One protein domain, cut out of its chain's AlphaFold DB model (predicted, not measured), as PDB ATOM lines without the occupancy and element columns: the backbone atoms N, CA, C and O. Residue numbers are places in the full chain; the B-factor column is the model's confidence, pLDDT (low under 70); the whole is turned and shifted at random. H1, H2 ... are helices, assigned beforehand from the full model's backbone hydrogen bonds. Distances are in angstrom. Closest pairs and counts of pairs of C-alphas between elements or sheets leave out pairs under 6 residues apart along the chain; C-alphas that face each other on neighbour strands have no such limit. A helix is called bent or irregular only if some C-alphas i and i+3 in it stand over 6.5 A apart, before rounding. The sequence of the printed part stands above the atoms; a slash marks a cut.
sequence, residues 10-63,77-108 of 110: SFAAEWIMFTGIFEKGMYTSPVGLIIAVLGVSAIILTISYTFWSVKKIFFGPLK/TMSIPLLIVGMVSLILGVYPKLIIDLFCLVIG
ATOM      1  N   SER A  10      -6.329  39.081 -50.761       88.62
ATOM      2  CA  SER A  10      -7.478  39.153 -49.848       88.62
ATOM      3  C   SER A  10      -7.216  40.052 -48.636       88.62
ATOM      4  O   SER A  10      -8.124  40.761 -48.224       88.62
ATOM      5  N   PHE A  11      -5.980  40.096 -48.121       89.69
ATOM      6  CA  PHE A  11      -5.639  40.965 -46.992       89.69
ATOM      7  C   PHE A  11      -5.739  42.448 -47.363       89.69
ATOM      8  O   PHE A  11      -6.355  43.225 -46.641       89.69
ATOM      9  N   ALA A  12      -5.182  42.842 -48.512       89.75
ATOM     10  CA  ALA A  12      -5.249  44.227 -48.980       89.75
ATOM     11  C   ALA A  12      -6.703  44.688 -49.198       89.75
ATOM     12  O   ALA A  12      -7.051  45.817 -48.855       89.75
ATOM     13  N   ALA A  13      -7.560  43.806 -49.723       89.19
ATOM     14  CA  ALA A  13      -8.980  44.092 -49.915       89.19
ATOM     15  C   ALA A  13      -9.725  44.280 -48.582       89.19
ATOM     16  O   ALA A  13     -10.455  45.259 -48.420       89.19
ATOM     17  N   GLU A  14      -9.518  43.377 -47.619       90.56
ATOM     18  CA  GLU A  14     -10.104  43.489 -46.278       90.56
ATOM     19  C   GLU A  14      -9.617  44.753 -45.567       90.56
ATOM     20  O   GLU A  14     -10.427  45.483 -45.002       90.56
ATOM     21  N   TRP A  15      -8.322  45.062 -45.659       89.50
ATOM     22  CA  TRP A  15      -7.741  46.267 -45.072       89.50
ATOM     23  C   TRP A  15      -8.449  47.536 -45.557       89.50
ATOM     24  O   TRP A  15      -8.938  48.306 -44.736       89.50
ATOM     25  N   ILE A  16      -8.574  47.713 -46.876       89.81
ATOM     26  CA  ILE A  16      -9.235  48.882 -47.482       89.81
ATOM     27  C   ILE A  16     -10.713  48.962 -47.072       89.81
ATOM     28  O   ILE A  16     -11.238  50.045 -46.799       89.81
ATOM     29  N   MET A  17     -11.396  47.816 -47.009       89.50
ATOM     30  CA  MET A  17     -12.789  47.754 -46.575       89.50
ATOM     31  C   MET A  17     -12.937  48.226 -45.124       89.50
ATOM     32  O   MET A  17     -13.771  49.089 -44.845       89.50
ATOM     33  N   PHE A  18     -12.122  47.706 -44.200       89.81
ATOM     34  CA  PHE A  18     -12.193  48.103 -42.793       89.81
ATOM     35  C   PHE A  18     -11.777  49.551 -42.578       89.81
ATOM     36  O   PHE A  18     -12.459  50.241 -41.825       89.81
ATOM     37  N   THR A  19     -10.741  50.054 -43.261       89.44
ATOM     38  CA  THR A  19     -10.384  51.478 -43.167       89.44
ATOM     39  C   THR A  19     -11.552  52.363 -43.589       89.44
ATOM     40  O   THR A  19     -11.894  53.286 -42.860       89.44
ATOM     41  N   GLY A  20     -12.255  52.030 -44.678       87.62
ATOM     42  CA  GLY A  20     -13.441  52.782 -45.100       87.62
ATOM     43  C   GLY A  20     -14.606  52.701 -44.102       87.62
ATOM     44  O   GLY A  20     -15.270  53.705 -43.832       87.62
ATOM     45  N   ILE A  21     -14.845  51.522 -43.516       86.75
ATOM     46  CA  ILE A  21     -15.883  51.329 -42.493       86.75
ATOM     47  C   ILE A  21     -15.558  52.132 -41.227       86.75
ATOM     48  O   ILE A  21     -16.450  52.781 -40.684       86.75
ATOM     49  N   PHE A  22     -14.312  52.123 -40.757       85.31
ATOM     50  CA  PHE A  22     -13.931  52.860 -39.554       85.31
ATOM     51  C   PHE A  22     -13.870  54.372 -39.800       85.31
ATOM     52  O   PHE A  22     -14.394  55.125 -38.982       85.31
ATOM     53  N   GLU A  23     -13.334  54.833 -40.931       85.19
ATOM     54  CA  GLU A  23     -13.249  56.268 -41.238       85.19
ATOM     55  C   GLU A  23     -14.607  56.921 -41.481       85.19
ATOM     56  O   GLU A  23     -14.796  58.070 -41.102       85.19
ATOM     57  N   LYS A  24     -15.566  56.231 -42.108       79.81
ATOM     58  CA  LYS A  24     -16.867  56.833 -42.453       79.81
ATOM     59  C   LYS A  24     -18.009  56.337 -41.571       79.81
ATOM     60  O   LYS A  24     -18.906  57.100 -41.204       79.81
ATOM     61  N   GLY A  25     -17.984  55.058 -41.209       74.31
ATOM     62  CA  GLY A  25     -19.031  54.411 -40.422       74.31
ATOM     63  C   GLY A  25     -19.070  54.876 -38.970       74.31
ATOM     64  O   GLY A  25     -20.163  54.998 -38.423       74.31
ATOM     65  N   MET A  26     -17.923  55.210 -38.364       71.69
ATOM     66  CA  MET A  26     -17.875  55.696 -36.978       71.69
ATOM     67  C   MET A  26     -18.498  57.083 -36.796       71.69
ATOM     68  O   MET A  26     -19.149  57.323 -35.783       71.69
ATOM     69  N   TYR A  27     -18.336  57.982 -37.771       70.75
ATOM     70  CA  TYR A  27     -18.835  59.358 -37.666       70.75
ATOM     71  C   TYR A  27     -20.306  59.506 -38.068       70.75
ATOM     72  O   TYR A  27     -20.945  60.484 -37.693       70.75
ATOM     73  N   THR A  28     -20.854  58.553 -38.831       69.81
ATOM     74  CA  THR A  28     -22.196  58.690 -39.420       69.81
ATOM     75  C   THR A  28     -23.304  58.119 -38.526       69.81
ATOM     76  O   THR A  28     -24.397  58.679 -38.491       69.81
ATOM     77  N   SER A  29     -23.081  56.998 -37.821       74.38
ATOM     78  CA  SER A  29     -24.124  56.361 -36.996       74.38
ATOM     79  C   SER A  29     -23.569  55.285 -36.045       74.38
ATOM     80  O   SER A  29     -22.666  54.544 -36.440       74.38
ATOM     81  N   PRO A  30     -24.168  55.076 -34.851       77.56
ATOM     82  CA  PRO A  30     -23.848  53.950 -33.961       77.56
ATOM     83  C   PRO A  30     -23.943  52.573 -34.640       77.56
ATOM     84  O   PRO A  30     -23.246  51.633 -34.259       77.56
ATOM     85  N   VAL A  31     -24.779  52.453 -35.677       82.69
ATOM     86  CA  VAL A  31     -24.949  51.219 -36.460       82.69
ATOM     87  C   VAL A  31     -23.665  50.848 -37.213       82.69
ATOM     88  O   VAL A  31     -23.356  49.665 -37.349       82.69
ATOM     89  N   GLY A  32     -22.877  51.837 -37.652       82.00
ATOM     90  CA  GLY A  32     -21.615  51.602 -38.359       82.00
ATOM     91  C   GLY A  32     -20.579  50.879 -37.494       82.00
ATOM     92  O   GLY A  32     -19.893  49.982 -37.977       82.00
ATOM     93  N   LEU A  33     -20.529  51.198 -36.196       83.06
ATOM     94  CA  LEU A  33     -19.639  50.545 -35.233       83.06
ATOM     95  C   LEU A  33     -20.020  49.069 -35.043       83.06
ATOM     96  O   LEU A  33     -19.154  48.196 -35.078       83.06
ATOM     97  N   ILE A  34     -21.318  48.773 -34.923       87.81
ATOM     98  CA  ILE A  34     -21.819  47.395 -34.798       87.81
ATOM     99  C   ILE A  34     -21.426  46.566 -36.026       87.81
ATOM    100  O   ILE A  34     -20.914  45.455 -35.882       87.81
ATOM    101  N   ILE A  35     -21.606  47.116 -37.230       87.62
ATOM    102  CA  ILE A  35     -21.222  46.448 -38.482       87.62
ATOM    103  C   ILE A  35     -19.710  46.202 -38.526       87.62
ATOM    104  O   ILE A  35     -19.288  45.110 -38.902       87.62
ATOM    105  N   ALA A  36     -18.895  47.171 -38.103       87.50
ATOM    106  CA  ALA A  36     -17.442  47.026 -38.069       87.50
ATOM    107  C   ALA A  36     -17.003  45.869 -37.155       87.50
ATOM    108  O   ALA A  36     -16.215  45.016 -37.564       87.50
ATOM    109  N   VAL A  37     -17.563  45.793 -35.944       89.00
ATOM    110  CA  VAL A  37     -17.261  44.724 -34.977       89.00
ATOM    111  C   VAL A  37     -17.701  43.356 -35.503       89.00
ATOM    112  O   VAL A  37     -16.955  42.382 -35.381       89.00
ATOM    113  N   LEU A  38     -18.879  43.273 -36.129       92.06
ATOM    114  CA  LEU A  38     -19.351  42.042 -36.770       92.06
ATOM    115  C   LEU A  38     -18.470  41.631 -37.957       92.06
ATOM    116  O   LEU A  38     -18.200  40.447 -38.142       92.06
ATOM    117  N   GLY A  39     -17.976  42.591 -38.738       90.94
ATOM    118  CA  GLY A  39     -17.037  42.321 -39.822       90.94
ATOM    119  C   GLY A  39     -15.722  41.735 -39.305       90.94
ATOM    120  O   GLY A  39     -15.257  40.716 -39.815       90.94
ATOM    121  N   VAL A  40     -15.138  42.330 -38.262       90.00
ATOM    122  CA  VAL A  40     -13.885  41.833 -37.670       90.00
ATOM    123  C   VAL A  40     -14.075  40.436 -37.074       90.00
ATOM    124  O   VAL A  40     -13.228  39.561 -37.266       90.00
ATOM    125  N   SER A  41     -15.201  40.178 -36.401       92.50
ATOM    126  CA  SER A  41     -15.486  38.845 -35.859       92.50
ATOM    127  C   SER A  41     -15.654  37.790 -36.963       92.50
ATOM    128  O   SER A  41     -15.181  36.660 -36.807       92.50
ATOM    129  N   ALA A  42     -16.221  38.162 -38.115       91.81
ATOM    130  CA  ALA A  42     -16.310  37.292 -39.285       91.81
ATOM    131  C   ALA A  42     -14.929  36.907 -39.855       91.81
ATOM    132  O   ALA A  42     -14.745  35.757 -40.266       91.81
ATOM    133  N   ILE A  43     -13.930  37.800 -39.821       91.12
ATOM    134  CA  ILE A  43     -12.551  37.448 -40.217       91.12
ATOM    135  C   ILE A  43     -11.972  36.394 -39.271       91.12
ATOM    136  O   ILE A  43     -11.405  35.396 -39.717       91.12
ATOM    137  N   ILE A  44     -12.142  36.582 -37.959       90.94
ATOM    138  CA  ILE A  44     -11.632  35.643 -36.948       90.94
ATOM    139  C   ILE A  44     -12.244  34.252 -37.162       90.94
ATOM    140  O   ILE A  44     -11.532  33.244 -37.136       90.94
ATOM    141  N   LEU A  45     -13.550  34.191 -37.438       92.88
ATOM    142  CA  LEU A  45     -14.235  32.950 -37.799       92.88
ATOM    143  C   LEU A  45     -13.642  32.331 -39.071       92.88
ATOM    144  O   LEU A  45     -13.348  31.134 -39.081       92.88
ATOM    145  N   THR A  46     -13.406  33.146 -40.103       91.38
ATOM    146  CA  THR A  46     -12.813  32.723 -41.380       91.38
ATOM    147  C   THR A  46     -11.444  32.082 -41.214       91.38
ATOM    148  O   THR A  46     -11.180  30.996 -41.745       91.38
ATOM    149  N   ILE A  47     -10.581  32.706 -40.415       91.00
ATOM    150  CA  ILE A  47      -9.267  32.161 -40.072       91.00
ATOM    151  C   ILE A  47      -9.440  30.843 -39.309       91.00
ATOM    152  O   ILE A  47      -8.848  29.831 -39.689       91.00
ATOM    153  N   SER A  48     -10.294  30.827 -38.283       92.25
ATOM    154  CA  SER A  48     -10.494  29.666 -37.413       92.25
ATOM    155  C   SER A  48     -10.890  28.408 -38.191       92.25
ATOM    156  O   SER A  48     -10.188  27.391 -38.123       92.25
ATOM    157  N   TYR A  49     -11.954  28.465 -39.002       92.19
ATOM    158  CA  TYR A  49     -12.401  27.273 -39.726       92.19
ATOM    159  C   TYR A  49     -11.433  26.871 -40.848       92.19
ATOM    160  O   TYR A  49     -11.293  25.676 -41.129       92.19
ATOM    161  N   THR A  50     -10.743  27.831 -41.478       90.62
ATOM    162  CA  THR A  50      -9.793  27.541 -42.565       90.62
ATOM    163  C   THR A  50      -8.580  26.789 -42.028       90.62
ATOM    164  O   THR A  50      -8.240  25.716 -42.531       90.62
ATOM    165  N   PHE A  51      -7.965  27.291 -40.955       90.00
ATOM    166  CA  PHE A  51      -6.824  26.630 -40.318       90.00
ATOM    167  C   PHE A  51      -7.210  25.284 -39.709       90.00
ATOM    168  O   PHE A  51      -6.468  24.306 -39.844       90.00
ATOM    169  N   TRP A  52      -8.390  25.198 -39.089       92.12
ATOM    170  CA  TRP A  52      -8.871  23.934 -38.543       92.12
ATOM    171  C   TRP A  52      -9.064  22.876 -39.636       92.12
ATOM    172  O   TRP A  52      -8.658  21.724 -39.457       92.12
ATOM    173  N   SER A  53      -9.599  23.270 -40.793       91.56
ATOM    174  CA  SER A  53      -9.768  22.385 -41.949       91.56
ATOM    175  C   SER A  53      -8.427  21.896 -42.494       91.56
ATOM    176  O   SER A  53      -8.254  20.694 -42.689       91.56
ATOM    177  N   VAL A  54      -7.446  22.790 -42.662       91.06
ATOM    178  CA  VAL A  54      -6.092  22.425 -43.116       91.06
ATOM    179  C   VAL A  54      -5.450  21.422 -42.160       91.06
ATOM    180  O   VAL A  54      -4.969  20.378 -42.602       91.06
ATOM    181  N   LYS A  55      -5.513  21.685 -40.847       90.88
ATOM    182  CA  LYS A  55      -5.014  20.763 -39.822       90.88
ATOM    183  C   LYS A  55      -5.685  19.393 -39.936       90.88
ATOM    184  O   LYS A  55      -5.005  18.381 -39.940       90.88
ATOM    185  N   LYS A  56      -7.010  19.347 -40.059       89.69
ATOM    186  CA  LYS A  56      -7.770  18.089 -40.088       89.69
ATOM    187  C   LYS A  56      -7.544  17.261 -41.359       89.69
ATOM    188  O   LYS A  56      -7.665  16.039 -41.301       89.69
ATOM    189  N   ILE A  57      -7.285  17.911 -42.494       89.12
ATOM    190  CA  ILE A  57      -7.135  17.247 -43.796       89.12
ATOM    191  C   ILE A  57      -5.701  16.760 -44.011       89.12
ATOM    192  O   ILE A  57      -5.510  15.618 -44.419       89.12
ATOM    193  N   PHE A  58      -4.709  17.614 -43.746       88.38
ATOM    194  CA  PHE A  58      -3.316  17.339 -44.105       88.38
ATOM    195  C   PHE A  58      -2.463  16.844 -42.937       88.38
ATOM    196  O   PHE A  58      -1.473  16.156 -43.166       88.38
ATOM    197  N   PHE A  59      -2.823  17.174 -41.693       86.19
ATOM    198  CA  PHE A  59      -2.026  16.814 -40.523       86.19
ATOM    199  C   PHE A  59      -2.670  15.639 -39.776       86.19
ATOM    200  O   PHE A  59      -3.780  15.737 -39.256       86.19
ATOM    201  N   GLY A  60      -1.955  14.518 -39.698       84.94
ATOM    202  CA  GLY A  60      -2.387  13.311 -38.991       84.94
ATOM    203  C   GLY A  60      -1.975  12.026 -39.715       84.94
ATOM    204  O   GLY A  60      -1.457  12.085 -40.830       84.94
ATOM    205  N   PRO A  61      -2.187  10.855 -39.094       81.62
ATOM    206  CA  PRO A  61      -1.897   9.580 -39.734       81.62
ATOM    207  C   PRO A  61      -2.851   9.335 -40.909       81.62
ATOM    208  O   PRO A  61      -4.057   9.592 -40.827       81.62
ATOM    209  N   LEU A  62      -2.309   8.804 -42.007       80.25
ATOM    210  CA  LEU A  62      -3.098   8.441 -43.178       80.25
ATOM    211  C   LEU A  62      -4.119   7.359 -42.798       80.25
ATOM    212  O   LEU A  62      -3.776   6.352 -42.177       80.25
ATOM    213  N   LYS A  63      -5.388   7.545 -43.174       79.81
ATOM    214  CA  LYS A  63      -6.424   6.549 -42.865       79.81
ATOM    215  C   LYS A  63      -6.129   5.233 -43.612       79.81
ATOM    216  O   LYS A  63      -5.882   5.290 -44.816       79.81
ATOM    217  N   THR A  77      -2.601  19.507 -65.471       92.69
ATOM    218  CA  THR A  77      -3.809  20.239 -65.879       92.69
ATOM    219  C   THR A  77      -4.599  20.822 -64.706       92.69
ATOM    220  O   THR A  77      -5.319  21.794 -64.901       92.69
ATOM    221  N   MET A  78      -4.455  20.278 -63.492       91.25
ATOM    222  CA  MET A  78      -5.056  20.820 -62.267       91.25
ATOM    223  C   MET A  78      -4.093  21.734 -61.502       91.25
ATOM    224  O   MET A  78      -4.500  22.784 -61.005       91.25
ATOM    225  N   SER A  79      -2.814  21.363 -61.428       92.31
ATOM    226  CA  SER A  79      -1.813  22.118 -60.665       92.31
ATOM    227  C   SER A  79      -1.454  23.459 -61.311       92.31
ATOM    228  O   SER A  79      -1.245  24.439 -60.597       92.31
ATOM    229  N   ILE A  80      -1.412  23.533 -62.648       95.50
ATOM    230  CA  ILE A  80      -1.053  24.761 -63.375       95.50
ATOM    231  C   ILE A  80      -2.070  25.889 -63.116       95.50
ATOM    232  O   ILE A  80      -1.641  26.956 -62.675       95.50
ATOM    233  N   PRO A  81      -3.394  25.696 -63.300       94.94
ATOM    234  CA  PRO A  81      -4.373  26.735 -62.977       94.94
ATOM    235  C   PRO A  81      -4.301  27.203 -61.519       94.94
ATOM    236  O   PRO A  81      -4.374  28.401 -61.253       94.94
ATOM    237  N   LEU A  82      -4.106  26.274 -60.576       93.31
ATOM    238  CA  LEU A  82      -4.002  26.601 -59.154       93.31
ATOM    239  C   LEU A  82      -2.782  27.485 -58.860       93.31
ATOM    240  O   LEU A  82      -2.892  28.463 -58.119       93.31
ATOM    241  N   LEU A  83      -1.637  27.172 -59.473       93.94
ATOM    242  CA  LEU A  83      -0.425  27.984 -59.375       93.94
ATOM    243  C   LEU A  83      -0.627  29.380 -59.962       93.94
ATOM    244  O   LEU A  83      -0.241  30.353 -59.323       93.94
ATOM    245  N   ILE A  84      -1.263  29.495 -61.131       95.44
ATOM    246  CA  ILE A  84      -1.536  30.795 -61.764       95.44
ATOM    247  C   ILE A  84      -2.377  31.671 -60.829       95.44
ATOM    248  O   ILE A  84      -2.007  32.812 -60.555       95.44
ATOM    249  N   VAL A  85      -3.467  31.132 -60.280       93.00
ATOM    250  CA  VAL A  85      -4.348  31.859 -59.353       93.00
ATOM    251  C   VAL A  85      -3.604  32.273 -58.077       93.00
ATOM    252  O   VAL A  85      -3.733  33.414 -57.625       93.00
ATOM    253  N   GLY A  86      -2.784  31.378 -57.517       92.69
ATOM    254  CA  GLY A  86      -1.942  31.678 -56.359       92.69
ATOM    255  C   GLY A  86      -0.936  32.799 -56.635       92.69
ATOM    256  O   GLY A  86      -0.834  33.738 -55.846       92.69
ATOM    257  N   MET A  87      -0.252  32.744 -57.779       93.56
ATOM    258  CA  MET A  87       0.730  33.748 -58.197       93.56
ATOM    259  C   MET A  87       0.094  35.114 -58.435       93.56
ATOM    260  O   MET A  87       0.599  36.112 -57.926       93.56
ATOM    261  N   VAL A  88      -1.039  35.171 -59.140       93.00
ATOM    262  CA  VAL A  88      -1.774  36.427 -59.358       93.00
ATOM    263  C   VAL A  88      -2.155  37.062 -58.021       93.00
ATOM    264  O   VAL A  88      -1.981  38.262 -57.836       93.00
ATOM    265  N   SER A  89      -2.605  36.271 -57.049       91.94
ATOM    266  CA  SER A  89      -2.961  36.804 -55.732       91.94
ATOM    267  C   SER A  89      -1.781  37.250 -54.892       91.94
ATOM    268  O   SER A  89      -1.934  38.205 -54.137       91.94
ATOM    269  N   LEU A  90      -0.619  36.610 -55.024       92.06
ATOM    270  CA  LEU A  90       0.609  37.101 -54.401       92.06
ATOM    271  C   LEU A  90       1.033  38.440 -55.009       92.06
ATOM    272  O   LEU A  90       1.300  39.385 -54.276       92.06
ATOM    273  N   ILE A  91       1.032  38.550 -56.342       92.38
ATOM    274  CA  ILE A  91       1.378  39.796 -57.044       92.38
ATOM    275  C   ILE A  91       0.439  40.927 -56.612       92.38
ATOM    276  O   ILE A  91       0.899  42.007 -56.251       92.38
ATOM    277  N   LEU A  92      -0.869  40.664 -56.590       90.81
ATOM    278  CA  LEU A  92      -1.874  41.641 -56.175       90.81
ATOM    279  C   LEU A  92      -1.841  41.948 -54.670       90.81
ATOM    280  O   LEU A  92      -2.212  43.048 -54.277       90.81
ATOM    281  N   GLY A  93      -1.416  41.005 -53.828       88.88
ATOM    282  CA  GLY A  93      -1.236  41.232 -52.393       88.88
ATOM    283  C   GLY A  93      -0.037  42.124 -52.089       88.88
ATOM    284  O   GLY A  93      -0.151  43.059 -51.303       88.88
ATOM    285  N   VAL A  94       1.092  41.882 -52.758       90.38
ATOM    286  CA  VAL A  94       2.320  42.675 -52.590       90.38
ATOM    287  C   VAL A  94       2.202  44.045 -53.265       90.38
ATOM    288  O   VAL A  94       2.689  45.039 -52.727       90.38
ATOM    289  N   TYR A  95       1.552  44.121 -54.429       90.62
ATOM    290  CA  TYR A  95       1.419  45.353 -55.205       90.62
ATOM    291  C   TYR A  95      -0.040  45.617 -55.632       90.62
ATOM    292  O   TYR A  95      -0.393  45.487 -56.809       90.62
ATOM    293  N   PRO A  96      -0.908  46.042 -54.693       88.19
ATOM    294  CA  PRO A  96      -2.334  46.250 -54.961       88.19
ATOM    295  C   PRO A  96      -2.621  47.474 -55.848       88.19
ATOM    296  O   PRO A  96      -3.710  47.581 -56.414       88.19
ATOM    297  N   LYS A  97      -1.641  48.378 -56.019       87.94
ATOM    298  CA  LYS A  97      -1.772  49.606 -56.827       87.94
ATOM    299  C   LYS A  97      -2.245  49.344 -58.256       87.94
ATOM    300  O   LYS A  97      -3.050  50.111 -58.758       87.94
ATOM    301  N   LEU A  98      -1.843  48.222 -58.865       87.25
ATOM    302  CA  LEU A  98      -2.268  47.844 -60.224       87.25
ATOM    303  C   LEU A  98      -3.785  47.876 -60.411       87.25
ATOM    304  O   LEU A  98      -4.267  48.250 -61.473       87.25
ATOM    305  N   ILE A  99      -4.526  47.451 -59.389       88.31
ATOM    306  CA  ILE A  99      -5.984  47.384 -59.431       88.31
ATOM    307  C   ILE A  99      -6.603  48.632 -58.799       88.31
ATOM    308  O   ILE A  99      -7.596  49.145 -59.309       88.31
ATOM    309  N   ILE A 100      -6.008  49.157 -57.725       89.06
ATOM    310  CA  ILE A 100      -6.512  50.365 -57.058       89.06
ATOM    311  C   ILE A 100      -6.475  51.575 -57.995       89.06
ATOM    312  O   ILE A 100      -7.448  52.319 -58.038       89.06
ATOM    313  N   ASP A 101      -5.419  51.743 -58.791       89.62
ATOM    314  CA  ASP A 101      -5.302  52.871 -59.721       89.62
ATOM    315  C   ASP A 101      -6.408  52.830 -60.793       89.62
ATOM    316  O   ASP A 101      -6.968  53.868 -61.150       89.62
ATOM    317  N   LEU A 102      -6.794  51.627 -61.242       89.56
ATOM    318  CA  LEU A 102      -7.935  51.433 -62.145       89.56
ATOM    319  C   LEU A 102      -9.254  51.821 -61.470       89.56
ATOM    320  O   LEU A 102     -10.088  52.488 -62.084       89.56
ATOM    321  N   PHE A 103      -9.443  51.440 -60.203       88.06
ATOM    322  CA  PHE A 103     -10.627  51.840 -59.444       88.06
ATOM    323  C   PHE A 103     -10.678  53.351 -59.213       88.06
ATOM    324  O   PHE A 103     -11.732  53.946 -59.419       88.06
ATOM    325  N   CYS A 104      -9.563  53.991 -58.857       86.69
ATOM    326  CA  CYS A 104      -9.487  55.442 -58.682       86.69
ATOM    327  C   CYS A 104      -9.788  56.205 -59.977       86.69
ATOM    328  O   CYS A 104     -10.403  57.268 -59.922       86.69
ATOM    329  N   LEU A 105      -9.397  55.666 -61.135       89.31
ATOM    330  CA  LEU A 105      -9.705  56.267 -62.431       89.31
ATOM    331  C   LEU A 105     -11.214  56.282 -62.723       89.31
ATOM    332  O   LEU A 105     -11.705  57.246 -63.305       89.31
ATOM    333  N   VAL A 106     -11.950  55.247 -62.307       88.44
ATOM    334  CA  VAL A 106     -13.396  55.117 -62.573       88.44
ATOM    335  C   VAL A 106     -14.254  55.763 -61.484       88.44
ATOM    336  O   VAL A 106     -15.224  56.449 -61.792       88.44
ATOM    337  N   ILE A 107     -13.920  55.537 -60.213       84.75
ATOM    338  CA  ILE A 107     -14.682  56.034 -59.056       84.75
ATOM    339  C   ILE A 107     -14.394  57.528 -58.807       84.75
ATOM    340  O   ILE A 107     -15.211  58.218 -58.201       84.75
ATOM    341  N   GLY A 108     -13.279  58.045 -59.335       71.00
ATOM    342  CA  GLY A 108     -12.818  59.413 -59.117       71.00
ATOM    343  C   GLY A 108     -12.104  59.582 -57.774       71.00
ATOM    344  O   GLY A 108     -12.204  58.742 -56.877       71.00
TER     345      GLY A 108
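AT A GLANCE: This is residues 10 to 63 and 77 to 108 of the 110 residues of an uncharacterized protein of Deltaproteobacteria bacterium (UniProt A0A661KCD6). A long, open helical hairpin shaped like a narrow V, H2 and H1, meets a second pair of helices, H3 and H4, through the first residues of H1. H2 makes one long side of a flat, loosely joined frame, H3 and then H4 follow each other with a corner along the opposite side, and H1 slants between them with few contacts. The printed part has 86 residues with four named helices, in the order H1, H2, H3, H4, and no named strand; the class is all helix. The whole is only just loose, close to extended, with a radius of gyration of the C-alphas of 17.9 A, and its C-alphas span 54 by 31 by 17 A.

IN THESE COORDINATES: The longest helix is H2, residues 30 to 58, 43.2 A from first to last C-alpha, from C-alpha 30 at (-23.848, 53.950, -33.961) to C-alpha 58 at (-3.316, 17.339, -44.105). Before it stands H1, residues 10 to 28, 26.6 A long, beginning with C-alpha 10 at (-7.478, 39.153, -49.848). H1 is neither bent nor irregular, but only just: C-alphas 23 and 26 are 6.3 A apart. H3, residues 77 to 94, is 26.8 A long. H4, residues 97 to 107, is 14.6 A long and ends with C-alpha 107 at (-14.682, 56.034, -59.056).

HOW THE PARTS SIT: H2 touches H1 with residues 31 to 36 alone, and H1 touches H2 with residues 18 to 26 alone; their closest C-alphas are those of Gly 25 and Gly 32, 4.3 A apart. The two form a helical hairpin, running opposite ways at a shallow tilt of 20 degrees. H1 touches H3 with residues 10 to 12 alone, and H3 touches H1 with residues 89 to 93 alone; their closest C-alphas are those of Ala 12 and Gly 93, 6.1 A apart. H1 and H3 run the same way at a steep tilt of 43 degrees. H3 and H4 are close but not clearly touching, with the closest C-alphas, of Leu 92 and Leu 98, 7.4 A apart. Their lines are about perpendicular, but only just, at 72 degrees. H2 is apart from H3 and from H4, and H1 is apart from H4. O i to N i+4 pairs are within hydrogen-bond range in 13 of 15 cases in H1, 24 of 25 in H2, 12 of 14 in H3 and 6 of 7 in H4.

THE WHOLE: The two C-alphas farthest apart, of Lys 63 and Gly 108, are 55.7 A from each other. Residues 44 to 63, 77 to 88 and 101 to 108 stand free. Residues 64 to 76 are cut out, and C-alphas 63 and 77 are 26.9 A apart across the cut, in the link from H2 to H3. The links from H1 to H2 and from H3 to H4 are tight. The mean pLDDT of the printed part is 88.0, and residue 28 is the one printed residue under 70.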